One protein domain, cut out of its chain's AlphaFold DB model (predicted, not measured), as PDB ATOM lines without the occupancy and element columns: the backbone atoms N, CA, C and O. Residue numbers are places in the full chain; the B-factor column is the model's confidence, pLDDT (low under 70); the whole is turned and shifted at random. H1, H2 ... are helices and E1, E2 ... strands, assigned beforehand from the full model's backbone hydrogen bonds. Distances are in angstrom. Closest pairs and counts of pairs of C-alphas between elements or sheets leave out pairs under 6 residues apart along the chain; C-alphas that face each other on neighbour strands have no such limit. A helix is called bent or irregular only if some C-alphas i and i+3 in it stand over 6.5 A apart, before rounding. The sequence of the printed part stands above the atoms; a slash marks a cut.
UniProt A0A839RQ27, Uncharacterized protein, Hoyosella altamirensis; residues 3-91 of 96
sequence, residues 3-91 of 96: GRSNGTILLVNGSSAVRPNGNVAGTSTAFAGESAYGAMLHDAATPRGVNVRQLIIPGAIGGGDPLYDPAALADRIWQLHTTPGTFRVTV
ATOM      1  N   GLY A   3      71.910 -17.905 159.098       61.88
ATOM      2  CA  GLY A   3      72.883 -17.067 158.371       61.88
ATOM      3  C   GLY A   3      74.362 -17.452 158.555       61.88
ATOM      4  O   GLY A   3      75.210 -16.895 157.870       61.88
ATOM      5  N   ARG A   4      74.683 -18.372 159.480       71.12
ATOM      6  CA  ARG A   4      76.049 -18.902 159.689       71.12
ATOM      7  C   ARG A   4      76.198 -20.340 159.168       71.12
ATOM      8  O   ARG A   4      77.290 -20.884 159.264       71.12
ATOM      9  N   SER A   5      75.108 -20.948 158.678       69.19
ATOM     10  CA  SER A   5      75.019 -22.360 158.262       69.19
ATOM     11  C   SER A   5      75.632 -23.347 159.265       69.19
ATOM     12  O   SER A   5      76.181 -24.379 158.891       69.19
ATOM     13  N   ASN A   6      75.581 -22.995 160.552       78.06
ATOM     14  CA  ASN A   6      75.998 -23.834 161.663       78.06
ATOM     15  C   ASN A   6      75.192 -23.466 162.915       78.06
ATOM     16  O   ASN A   6      74.818 -22.305 163.138       78.06
ATOM     17  N   GLY A   7      74.875 -24.481 163.709       90.44
ATOM     18  CA  GLY A   7      74.166 -24.337 164.972       90.44
ATOM     19  C   GLY A   7      73.236 -25.507 165.249       90.44
ATOM     20  O   GLY A   7      72.925 -26.298 164.357       90.44
ATOM     21  N   THR A   8      72.777 -25.579 166.493       95.44
ATOM     22  CA  THR A   8      71.861 -26.622 166.948       95.44
ATOM     23  C   THR A   8      70.638 -26.001 167.600       95.44
ATOM     24  O   THR A   8      70.753 -25.022 168.335       95.44
ATOM     25  N   ILE A   9      69.477 -26.595 167.341       96.12
ATOM     26  CA  ILE A   9      68.230 -26.345 168.057       96.12
ATOM     27  C   ILE A   9      67.812 -27.676 168.685       96.12
ATOM     28  O   ILE A   9      67.556 -28.641 167.967       96.12
ATOM     29  N   LEU A  10      67.772 -27.735 170.017       97.44
ATOM     30  CA  LEU A  10      67.316 -28.907 170.765       97.44
ATOM     31  C   LEU A  10      66.017 -28.567 171.488       97.44
ATOM     32  O   LEU A  10      65.996 -27.676 172.334       97.44
ATOM     33  N   LEU A  11      64.952 -29.287 171.151       98.12
ATOM     34  CA  LEU A  11      63.652 -29.204 171.812       98.12
ATOM     35  C   LEU A  11      63.597 -30.309 172.872       98.12
ATOM     36  O   LEU A  11      63.747 -31.485 172.538       98.12
ATOM     37  N   VAL A  12      63.459 -29.946 174.145       97.31
ATOM     38  CA  VAL A  12      63.502 -30.906 175.259       97.31
ATOM     39  C   VAL A  12      62.126 -30.997 175.898       97.31
ATOM     40  O   VAL A  12      61.575 -29.998 176.354       97.31
ATOM     41  N   ASN A  13      61.575 -32.209 175.947       96.62
ATOM     42  CA  ASN A  13      60.193 -32.452 176.350       96.62
ATOM     43  C   ASN A  13      60.061 -33.675 177.261       96.62
ATOM     44  O   ASN A  13      60.960 -34.507 177.355       96.62
ATOM     45  N   GLY A  14      58.886 -33.814 177.879       95.19
ATOM     46  CA  GLY A  14      58.487 -35.011 178.619       95.19
ATOM     47  C   GLY A  14      57.734 -36.040 177.765       95.19
ATOM     48  O   GLY A  14      57.382 -35.782 176.611       95.19
ATOM     49  N   SER A  15      57.399 -37.188 178.362       94.31
ATOM     50  CA  SER A  15      56.604 -38.264 177.729       94.31
ATOM     51  C   SER A  15      55.263 -37.796 177.150       94.31
ATOM     52  O   SER A  15      54.776 -38.366 176.170       94.31
ATOM     53  N   SER A  16      54.699 -36.719 177.704       96.25
ATOM     54  CA  SER A  16      53.449 -36.101 177.258       96.25
ATOM     55  C   SER A  16      53.492 -35.538 175.831       96.25
ATOM     56  O   SER A  16      52.430 -35.278 175.267       96.25
ATOM     57  N   ALA A  17      54.686 -35.393 175.241       95.50
ATOM     58  CA  ALA A  17      54.894 -35.048 173.832       95.50
ATOM     59  C   ALA A  17      54.617 -36.214 172.866       95.50
ATOM     60  O   ALA A  17      54.366 -35.990 171.685       95.50
ATOM     61  N   VAL A  18      54.684 -37.455 173.360       94.19
ATOM     62  CA  VAL A  18      54.477 -38.682 172.570       94.19
ATOM     63  C   VAL A  18      53.143 -39.334 172.923       94.19
ATOM     64  O   VAL A  18      52.423 -39.793 172.040       94.19
ATOM     65  N   ARG A  19      52.794 -39.369 174.215       95.44
ATOM     66  CA  ARG A  19      51.517 -39.894 174.713       95.44
ATOM     67  C   ARG A  19      50.812 -38.824 175.548       95.44
ATOM     68  O   ARG A  19      51.271 -38.551 176.656       95.44
ATOM     69  N   PRO A  20      49.719 -38.218 175.053       95.75
ATOM     70  CA  PRO A  20      48.991 -37.191 175.787       95.75
ATOM     71  C   PRO A  20      48.555 -37.656 177.181       95.75
ATOM     72  O   PRO A  20      48.184 -38.814 177.369       95.75
ATOM     73  N   ASN A  21      48.569 -36.743 178.150       95.94
ATOM     74  CA  ASN A  21      48.175 -37.016 179.528       95.94
ATOM     75  C   ASN A  21      47.152 -35.970 179.989       95.94
ATOM     76  O   ASN A  21      47.450 -34.777 180.023       95.94
ATOM     77  N   GLY A  22      45.955 -36.426 180.374       97.12
ATOM     78  CA  GLY A  22      44.852 -35.558 180.800       97.12
ATOM     79  C   GLY A  22      45.172 -34.687 182.020       97.12
ATOM     80  O   GLY A  22      44.661 -33.575 182.115       97.12
ATOM     81  N   ASN A  23      46.083 -35.125 182.894       97.31
ATOM     82  CA  ASN A  23      46.511 -34.349 184.065       97.31
ATOM     83  C   ASN A  23      47.367 -33.128 183.694       97.31
ATOM     84  O   ASN A  23      47.520 -32.212 184.495       97.31
ATOM     85  N   VAL A  24      47.937 -33.117 182.485       96.25
ATOM     86  CA  VAL A  24      48.777 -32.034 181.957       96.25
ATOM     87  C   VAL A  24      48.352 -31.674 180.531       96.25
ATOM     88  O   VAL A  24      49.187 -31.472 179.652       96.25
ATOM     89  N   ALA A  25      47.037 -31.592 180.291       97.69
ATOM     90  CA  ALA A  25      46.461 -31.405 178.957       97.69
ATOM     91  C   ALA A  25      47.072 -30.216 178.193       97.69
ATOM     92  O   ALA A  25      47.458 -30.368 177.037       97.69
ATOM     93  N   GLY A  26      47.250 -29.062 178.851       98.00
ATOM     94  CA  GLY A  26      47.887 -27.890 178.238       98.00
ATOM     95  C   GLY A  26      49.329 -28.155 177.791       98.00
ATOM     96  O   GLY A  26      49.706 -27.805 176.674       98.00
ATOM     97  N   THR A  27      50.119 -28.843 178.620       97.19
ATOM     98  CA  THR A  27      51.487 -29.256 178.274       97.19
ATOM     99  C   THR A  27      51.493 -30.263 177.128       97.19
ATOM    100  O   THR A  27      52.289 -30.120 176.207       97.19
ATOM    101  N   SER A  28      50.591 -31.250 177.137       97.94
ATOM    102  CA  SER A  28      50.446 -32.205 176.030       97.94
ATOM    103  C   SER A  28      50.131 -31.509 174.708       97.94
ATOM    104  O   SER A  28      50.763 -31.808 173.697       97.94
ATOM    105  N   THR A  29      49.198 -30.555 174.703       98.19
ATOM    106  CA  THR A  29      48.865 -29.775 173.504       98.19
ATOM    107  C   THR A  29      50.052 -28.938 173.032       98.19
ATOM    108  O   THR A  29      50.372 -28.959 171.843       98.19
ATOM    109  N   ALA A  30      50.736 -28.243 173.946       98.19
ATOM    110  CA  ALA A  30      51.908 -27.437 173.614       98.19
ATOM    111  C   ALA A  30      53.032 -28.292 173.012       98.19
ATOM    112  O   ALA A  30      53.552 -27.962 171.949       98.19
ATOM    113  N   PHE A  31      53.354 -29.427 173.635       98.00
ATOM    114  CA  PHE A  31      54.390 -30.333 173.148       98.00
ATOM    115  C   PHE A  31      54.032 -30.995 171.819       98.00
ATOM    116  O   PHE A  31      54.927 -31.220 171.006       98.00
ATOM    117  N   ALA A  32      52.757 -31.290 171.553       97.69
ATOM    118  CA  ALA A  32      52.337 -31.781 170.242       97.69
ATOM    119  C   ALA A  32      52.583 -30.726 169.147       97.69
ATOM    120  O   ALA A  32      53.141 -31.045 168.095       97.69
ATOM    121  N   GLY A  33      52.232 -29.463 169.416       98.19
ATOM    122  CA  GLY A  33      52.486 -28.344 168.505       98.19
ATOM    123  C   GLY A  33      53.977 -28.085 168.284       98.19
ATOM    124  O   GLY A  33      54.428 -27.992 167.143       98.19
ATOM    125  N   GLU A  34      54.762 -28.045 169.362       98.38
ATOM    126  CA  GLU A  34      56.220 -27.909 169.296       98.38
ATOM    127  C   GLU A  34      56.864 -29.069 168.528       98.38
ATOM    128  O   GLU A  34      57.725 -28.837 167.685       98.38
ATOM    129  N   SER A  35      56.413 -30.306 168.752       97.94
ATOM    130  CA  SER A  35      56.908 -31.489 168.038       97.94
ATOM    131  C   SER A  35      56.658 -31.400 166.535       97.94
ATOM    132  O   SER A  35      57.548 -31.712 165.744       97.94
ATOM    133  N   ALA A  36      55.455 -30.972 166.135       98.38
ATOM    134  CA  ALA A  36      55.106 -30.789 164.730       98.38
ATOM    135  C   ALA A  36      55.949 -29.679 164.085       98.38
ATOM    136  O   ALA A  36      56.494 -29.861 162.997       98.38
ATOM    137  N   TYR A  37      56.113 -28.553 164.782       98.44
ATOM    138  CA  TYR A  37      56.964 -27.460 164.324       98.44
ATOM    139  C   TYR A  37      58.434 -27.881 164.203       98.44
ATOM    140  O   TYR A  37      59.068 -27.623 163.182       98.44
ATOM    141  N   GLY A  38      58.962 -28.574 165.211       98.12
ATOM    142  CA  GLY A  38      60.333 -29.067 165.236       98.12
ATOM    143  C   GLY A  38      60.641 -30.026 164.089       98.12
ATOM    144  O   GLY A  38      61.712 -29.918 163.499       98.12
ATOM    145  N   ALA A  39      59.700 -30.902 163.725       98.25
ATOM    146  CA  ALA A  39      59.861 -31.813 162.593       98.25
ATOM    147  C   ALA A  39      59.956 -31.048 161.262       98.25
ATOM    148  O   ALA A  39      60.918 -31.224 160.518       98.25
ATOM    149  N   MET A  40      59.029 -30.115 161.006       98.50
ATOM    150  CA  MET A  40      59.098 -29.254 159.816       98.50
ATOM    151  C   MET A  40      60.395 -28.434 159.781       98.50
ATOM    152  O   MET A  40      60.986 -28.224 158.720       98.50
ATOM    153  N   LEU A  41      60.858 -27.968 160.945       97.12
ATOM    154  CA  LEU A  41      62.096 -27.208 161.064       97.12
ATOM    155  C   LEU A  41      63.334 -28.079 160.809       97.12
ATOM    156  O   LEU A  41      64.266 -27.613 160.157       97.12
ATOM    157  N   HIS A  42      63.340 -29.329 161.275       97.06
ATOM    158  CA  HIS A  42      64.390 -30.303 160.982       97.06
ATOM    159  C   HIS A  42      64.538 -30.526 159.481       97.06
ATOM    160  O   HIS A  42      65.642 -30.359 158.955       97.06
ATOM    161  N   ASP A  43      63.435 -30.794 158.785       97.00
ATOM    162  CA  ASP A  43      63.446 -31.028 157.340       97.00
ATOM    163  C   ASP A  43      63.917 -29.785 156.571       97.00
ATOM    164  O   ASP A  43      64.712 -29.870 155.634       97.00
ATOM    165  N   ALA A  44      63.479 -28.596 156.997       95.94
ATOM    166  CA  ALA A  44      63.799 -27.347 156.313       95.94
ATOM    167  C   ALA A  44      65.229 -26.833 156.568       95.94
ATOM    168  O   ALA A  44      65.778 -26.113 155.719       95.94
ATOM    169  N   ALA A  45      65.809 -27.123 157.739       93.88
ATOM    170  CA  ALA A  45      67.051 -26.510 158.212       93.88
ATOM    171  C   ALA A  45      68.270 -27.448 158.159       93.88
ATOM    172  O   ALA A  45      69.386 -26.957 157.963       93.88
ATOM    173  N   THR A  46      68.075 -28.770 158.244       93.25
ATOM    174  CA  THR A  46      69.170 -29.756 158.143       93.25
ATOM    175  C   THR A  46      69.956 -29.637 156.830       93.25
ATOM    176  O   THR A  46      71.185 -29.569 156.897       93.25
ATOM    177  N   PRO A  47      69.322 -29.470 155.645       92.31
ATOM    178  CA  PRO A  47      70.053 -29.255 154.388       92.31
ATOM    179  C   PRO A  47      70.911 -27.981 154.368       92.31
ATOM    180  O   PRO A  47      71.769 -27.822 153.506       92.31
ATOM    181  N   ARG A  48      70.682 -27.056 155.310       92.12
ATOM    182  CA  ARG A  48      71.415 -25.788 155.454       92.12
ATOM    183  C   ARG A  48      72.455 -25.833 156.579       92.12
ATOM    184  O   ARG A  48      72.950 -24.784 156.985       92.12
ATOM    185  N   GLY A  49      72.759 -27.019 157.111       91.56
ATOM    186  CA  GLY A  49      73.774 -27.213 158.149       91.56
ATOM    187  C   GLY A  49      73.322 -26.876 159.573       91.56
ATOM    188  O   GLY A  49      74.161 -26.727 160.460       91.56
ATOM    189  N   VAL A  50      72.014 -26.740 159.822       93.81
ATOM    190  CA  VAL A  50      71.475 -26.527 161.176       93.81
ATOM    191  C   VAL A  50      70.944 -27.847 161.729       93.81
ATOM    192  O   VAL A  50      70.027 -28.433 161.165       93.81
ATOM    193  N   ASN A  51      71.501 -28.301 162.851       95.19
ATOM    194  CA  ASN A  51      71.118 -29.543 163.518       95.19
ATOM    195  C   ASN A  51      69.884 -29.312 164.410       95.19
ATOM    196  O   ASN A  51      69.987 -28.679 165.458       95.19
ATOM    197  N   VAL A  52      68.715 -29.802 164.006       97.06
ATOM    198  CA  VAL A  52      67.474 -29.662 164.787       97.06
ATOM    199  C   VAL A  52      67.074 -31.024 165.332       97.06
ATOM    200  O   VAL A  52      66.894 -31.960 164.554       97.06
ATOM    201  N   ARG A  53      66.924 -31.156 166.650       97.88
ATOM    202  CA  ARG A  53      66.541 -32.420 167.294       97.88
ATOM    203  C   ARG A  53      65.511 -32.186 168.390       97.88
ATOM    204  O   ARG A  53      65.403 -31.094 168.941       97.88
ATOM    205  N   GLN A  54      64.813 -33.250 168.743       98.44
ATOM    206  CA  GLN A  54      63.931 -33.342 169.886       98.44
ATOM    207  C   GLN A  54      64.398 -34.470 170.810       98.44
ATOM    208  O   GLN A  54      64.575 -35.607 170.367       98.44
ATOM    209  N   LEU A  55      64.553 -34.159 172.095       98.06
ATOM    210  CA  LEU A  55      64.858 -35.119 173.149       98.06
ATOM    211  C   LEU A  55      63.633 -35.309 174.047       98.06
ATOM    212  O   LEU A  55      63.184 -34.369 174.703       98.06
ATOM    213  N   ILE A  56      63.123 -36.537 174.101       97.94
ATOM    214  CA  ILE A  56      62.048 -36.937 175.011       97.94
ATOM    215  C   ILE A  56      62.657 -37.551 176.270       97.94
ATOM    216  O   ILE A  56      63.351 -38.567 176.200       97.94
ATOM    217  N   ILE A  57      62.359 -36.957 177.423       97.06
ATOM    218  CA  ILE A  57      62.760 -37.423 178.752       97.06
ATOM    219  C   ILE A  57      61.497 -37.941 179.458       97.06
ATOM    220  O   ILE A  57      60.727 -37.153 180.007       97.06
ATOM    221  N   PRO A  58      61.204 -39.252 179.402       93.88
ATOM    222  CA  PRO A  58      59.966 -39.786 179.960       93.88
ATOM    223  C   PRO A  58      59.956 -39.865 181.494       93.88
ATOM    224  O   PRO A  58      58.871 -39.915 182.073       93.88
ATOM    225  N   GLY A  59      61.128 -39.887 182.136       90.12
ATOM    226  CA  GLY A  59      61.286 -39.999 183.586       90.12
ATOM    227  C   GLY A  59      61.484 -38.667 184.310       90.12
ATOM    228  O   GLY A  59      61.694 -37.618 183.703       90.12
ATOM    229  N   ALA A  60      61.423 -38.725 185.641       91.38
ATOM    230  CA  ALA A  60      61.677 -37.576 186.502       91.38
ATOM    231  C   ALA A  60      63.182 -37.276 186.587       91.38
ATOM    232  O   ALA A  60      63.973 -38.129 186.991       91.38
ATOM    233  N   ILE A  61      63.563 -36.044 186.249       94.19
ATOM    234  CA  ILE A  61      64.952 -35.579 186.319       94.19
ATOM    235  C   ILE A  61      65.382 -35.472 187.786       94.19
ATOM    236  O   ILE A  61      64.704 -34.823 188.580       94.19
ATOM    237  N   GLY A  62      66.502 -36.103 188.146       90.69
ATOM    238  CA  GLY A  62      67.011 -36.105 189.526       90.69
ATOM    239  C   GLY A  62      66.226 -36.993 190.502       90.69
ATOM    240  O   GLY A  62      66.419 -36.894 191.710       90.69
ATOM    241  N   GLY A  63      65.354 -37.876 190.001       87.81
ATOM    242  CA  GLY A  63      64.534 -38.789 190.808       87.81
ATOM    243  C   GLY A  63      65.251 -40.042 191.338       87.81
ATOM    244  O   GLY A  63      64.582 -40.955 191.808       87.81
ATOM    245  N   GLY A  64      66.583 -40.116 191.231       91.12
ATOM    246  CA  GLY A  64      67.401 -41.248 191.696       91.12
ATOM    247  C   GLY A  64      67.639 -42.363 190.670       91.12
ATOM    248  O   GLY A  64      68.467 -43.235 190.914       91.12
ATOM    249  N   ASP A  65      66.969 -42.328 189.517       93.12
ATOM    250  CA  ASP A  65      67.289 -43.200 188.382       93.12
ATOM    251  C   ASP A  65      68.500 -42.625 187.616       93.12
ATOM    252  O   ASP A  65      68.402 -41.503 187.104       93.12
ATOM    253  N   PRO A  66      69.624 -43.365 187.503       93.44
ATOM    254  CA  PRO A  66      70.824 -42.903 186.806       93.44
ATOM    255  C   PRO A  66      70.586 -42.476 185.353       93.44
ATOM    256  O   PRO A  66      71.318 -41.639 184.830       93.44
ATOM    257  N   LEU A  67      69.562 -43.024 184.690       93.19
ATOM    258  CA  LEU A  67      69.220 -42.677 183.313       93.19
ATOM    259  C   LEU A  67      68.677 -41.241 183.180       93.19
ATOM    260  O   LEU A  67      68.806 -40.623 182.121       93.19
ATOM    261  N   TYR A  68      68.078 -40.713 184.249       95.38
ATOM    262  CA  TYR A  68      67.506 -39.366 184.319       95.38
ATOM    263  C   TYR A  68      68.285 -38.454 185.277       95.38
ATOM    264  O   TYR A  68      67.782 -37.403 185.689       95.38
ATOM    265  N   ASP A  69      69.510 -38.842 185.638       96.31
ATOM    266  CA  ASP A  69      70.421 -37.977 186.376       96.31
ATOM    267  C   ASP A  69      70.747 -36.716 185.546       96.31
ATOM    268  O   ASP A  69      70.987 -36.822 184.336       96.31
ATOM    269  N   PRO A  70      70.764 -35.510 186.145       96.62
ATOM    270  CA  PRO A  70      71.048 -34.280 185.413       96.62
ATOM    271  C   PRO A  70      72.367 -34.299 184.630       96.62
ATOM    272  O   PRO A  70      72.409 -33.756 183.526       96.62
ATOM    273  N   ALA A  71      73.424 -34.927 185.157       97.31
ATOM    274  CA  ALA A  71      74.703 -35.028 184.459       97.31
ATOM    275  C   ALA A  71      74.596 -35.964 183.247       97.31
ATOM    276  O   ALA A  71      75.007 -35.597 182.149       97.31
ATOM    277  N   ALA A  72      73.940 -37.118 183.409       96.38
ATOM    278  CA  ALA A  72      73.698 -38.046 182.304       96.38
ATOM    279  C   ALA A  72      72.856 -37.410 181.179       96.38
ATOM    280  O   ALA A  72      73.117 -37.614 179.989       96.38
ATOM    281  N   LEU A  73      71.854 -36.600 181.536       97.56
ATOM    282  CA  LEU A  73      71.040 -35.866 180.563       97.56
ATOM    283  C   LEU A  73      71.833 -34.751 179.870       97.56
ATOM    284  O   LEU A  73      71.671 -34.561 178.663       97.56
ATOM    285  N   ALA A  74      72.707 -34.047 180.595       97.75
ATOM    286  CA  ALA A  74      73.596 -33.041 180.019       97.75
ATOM    287  C   ALA A  74      74.555 -33.657 178.988       97.75
ATOM    288  O   ALA A  74      74.679 -33.129 177.880       97.75
ATOM    289  N   ASP A  75      75.147 -34.813 179.292       97.38
ATOM    290  CA  ASP A  75      75.998 -35.549 178.351       97.38
ATOM    291  C   ASP A  75      75.227 -35.955 177.092       97.38
ATOM    292  O   ASP A  75      75.726 -35.842 175.970       97.38
ATOM    293  N   ARG A  76      73.970 -36.378 177.246       96.56
ATOM    294  CA  ARG A  76      73.124 -36.740 176.105       96.56
ATOM    295  C   ARG A  76      72.763 -35.526 175.247       96.56
ATOM    296  O   ARG A  76      72.788 -35.618 174.022       96.56
ATOM    297  N   ILE A  77      72.470 -34.383 175.866       97.31
ATOM    298  CA  ILE A  77      72.262 -33.103 175.172       97.31
ATOM    299  C   ILE A  77      73.522 -32.717 174.386       97.31
ATOM    300  O   ILE A  77      73.421 -32.340 173.216       97.31
ATOM    301  N   TRP A  78      74.703 -32.872 174.989       97.31
ATOM    302  CA  TRP A  78      75.978 -32.614 174.324       97.31
ATOM    303  C   TRP A  78      76.191 -33.525 173.109       97.31
ATOM    304  O   TRP A  78      76.483 -33.040 172.018       97.31
ATOM    305  N   GLN A  79      75.944 -34.828 173.248       96.69
ATOM    306  CA  GLN A  79      76.040 -35.779 172.136       96.69
ATOM    307  C   GLN A  79      75.089 -35.432 170.983       96.69
ATOM    308  O   GLN A  79      75.478 -35.501 169.817       96.69
ATOM    309  N   LEU A  80      73.850 -35.029 171.283       96.44
ATOM    310  CA  LEU A  80      72.888 -34.607 170.259       96.44
ATOM    311  C   LEU A  80      73.302 -33.312 169.558       96.44
ATOM    312  O   LEU A  80      72.972 -33.127 168.388       96.44
ATOM    313  N   HIS A  81      74.011 -32.426 170.259       95.25
ATOM    314  CA  HIS A  81      74.573 -31.210 169.684       95.25
ATOM    315  C   HIS A  81      75.706 -31.517 168.700       95.25
ATOM    316  O   HIS A  81      75.693 -30.993 167.582       95.25
ATOM    317  N   THR A  82      76.647 -32.384 169.085       95.12
ATOM    318  CA  THR A  82      77.863 -32.666 168.306       95.12
ATOM    319  C   THR A  82      77.663 -33.675 167.179       95.12
ATOM    320  O   THR A  82      78.471 -33.711 166.252       95.12
ATOM    321  N   THR A  83      76.607 -34.492 167.240       92.00
ATOM    322  CA  THR A  83      76.395 -35.609 166.311       92.00
ATOM    323  C   THR A  83      75.098 -35.430 165.509       92.00
ATOM    324  O   THR A  83      74.013 -35.376 166.104       92.00
ATOM    325  N   PRO A  84      75.158 -35.373 164.162       87.31
ATOM    326  CA  PRO A  84      73.966 -35.383 163.312       87.31
ATOM    327  C   PRO A  84      73.115 -36.643 163.524       87.31
ATOM    328  O   PRO A  84      73.628 -37.692 163.905       87.31
ATOM    329  N   GLY A  85      71.810 -36.570 163.262       91.94
ATOM    330  CA  GLY A  85      70.948 -37.747 163.359       91.94
ATOM    331  C   GLY A  85      69.462 -37.440 163.233       91.94
ATOM    332  O   GLY A  85      69.069 -36.325 162.900       91.94
ATOM    333  N   THR A  86      68.647 -38.453 163.521       95.81
ATOM    334  CA  THR A  86      67.182 -38.414 163.417       95.81
ATOM    335  C   THR A  86      66.561 -37.344 164.304       95.81
ATOM    336  O   THR A  86      67.008 -37.144 165.432       95.81
ATOM    337  N   PHE A  87      65.490 -36.698 163.834       97.44
ATOM    338  CA  PHE A  87      64.820 -35.630 164.575       97.44
ATOM    339  C   PHE A  87      64.534 -35.997 166.039       97.44
ATOM    340  O   PHE A  87      64.976 -35.274 166.925       97.44
ATOM    341  N   ARG A  88      63.860 -37.120 166.318       97.31
ATOM    342  CA  ARG A  88      63.445 -37.495 167.678       97.31
ATOM    343  C   ARG A  88      64.324 -38.581 168.287       97.31
ATOM    344  O   ARG A  88      64.575 -39.605 167.660       97.31
ATOM    345  N   VAL A  89      64.697 -38.381 169.548       97.00
ATOM    346  CA  VAL A  89      65.364 -39.372 170.396       97.00
ATOM    347  C   VAL A  89      64.663 -39.433 171.747       97.00
ATOM    348  O   VAL A  89      64.396 -38.396 172.352       97.00
ATOM    349  N   THR A  90      64.407 -40.638 172.245       96.75
ATOM    350  CA  THR A  90      63.862 -40.862 173.588       96.75
ATOM    351  C   THR A  90      64.965 -41.386 174.499       96.75
ATOM    352  O   THR A  90      65.765 -42.240 174.111       96.75
ATOM    353  N   VAL A  91      65.046 -40.869 175.721       95.81
ATOM    354  CA  VAL A  91      65.921 -41.445 176.747       95.81
ATOM    355  C   VAL A  91      65.429 -42.857 177.086       95.81
ATOM    356  O   VAL A  91      64.244 -43.052 177.335       95.81
TER     357      VAL A  91
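AT A GLANCE: This is residues 3 to 91 of the 96 residues of an uncharacterized protein of Hoyosella altamirensis (UniProt A0A839RQ27). A narrow, parallel sheet of three strands forms the middle, with the long helix H1 running along one face and the shorter H2 along the other, a three-layer arrangement. A long loop, residues 58 to 69, leads from E2 to H2. The printed part has 89 residues, with two named helices and three named strands in the chain order E1, H1, E2, H2, E3; the sheet's order is E1, E2, E3, and the class is mixed. It is compact, with a radius of gyration of the C-alphas of 13.8 A and spans of 39 by 28 by 18 A.

IN THESE COORDINATES: E1 is residues 7 to 14, 23.4 A long, beginning at C-alpha 7 (74.166, -24.337, 164.972). E2 is residues 50 to 57, 22.4 A, and E3 residues 88 to 90, ending at C-alpha 90 (63.862, -40.862, 173.588). H1 is residues 22 to 48, 38.0 A; it is irregular, with C-alphas 23 and 26 8.8 A apart, and has a kink of 37 degrees near residue 29. H2 is residues 70 to 82, 18.5 A.

HOW THE PARTS SIT: E1 and E2 are parallel at 17 degrees, with N 9 and O 51 2.9 A apart. E2 and E3 are parallel at 29 degrees, with N 89 and O 54 2.9 A apart. H1 is on the sheet at a height of 8.2 A, over E1 and E2; its closest C-alphas to E2 are His 42 and Val 52, 4.9 A. H2 is on the opposite face at a height of 9.7 A, over E1 and E2; its closest C-alphas to E1 are His 81 and Thr 8, 6.0 A. H1 and H2 are apart. E1, H1, E2 form a strand-helix-strand unit, two parallel neighbour strands with a helix between, its crossover right-handed; that of E2, H2, E3 is left-handed. Every O i to N i+4 pair is within hydrogen-bond range in H2, and 19 of 23 in H1.

THE WHOLE: The C-alphas farthest apart, Gly 3 and Gly 64, are 41.5 A apart. The printed part has no cut. The link from E2 to H2 is long, 12 residues. The mean pLDDT of the printed part is 94.6; residues 3 and 5 are under 70.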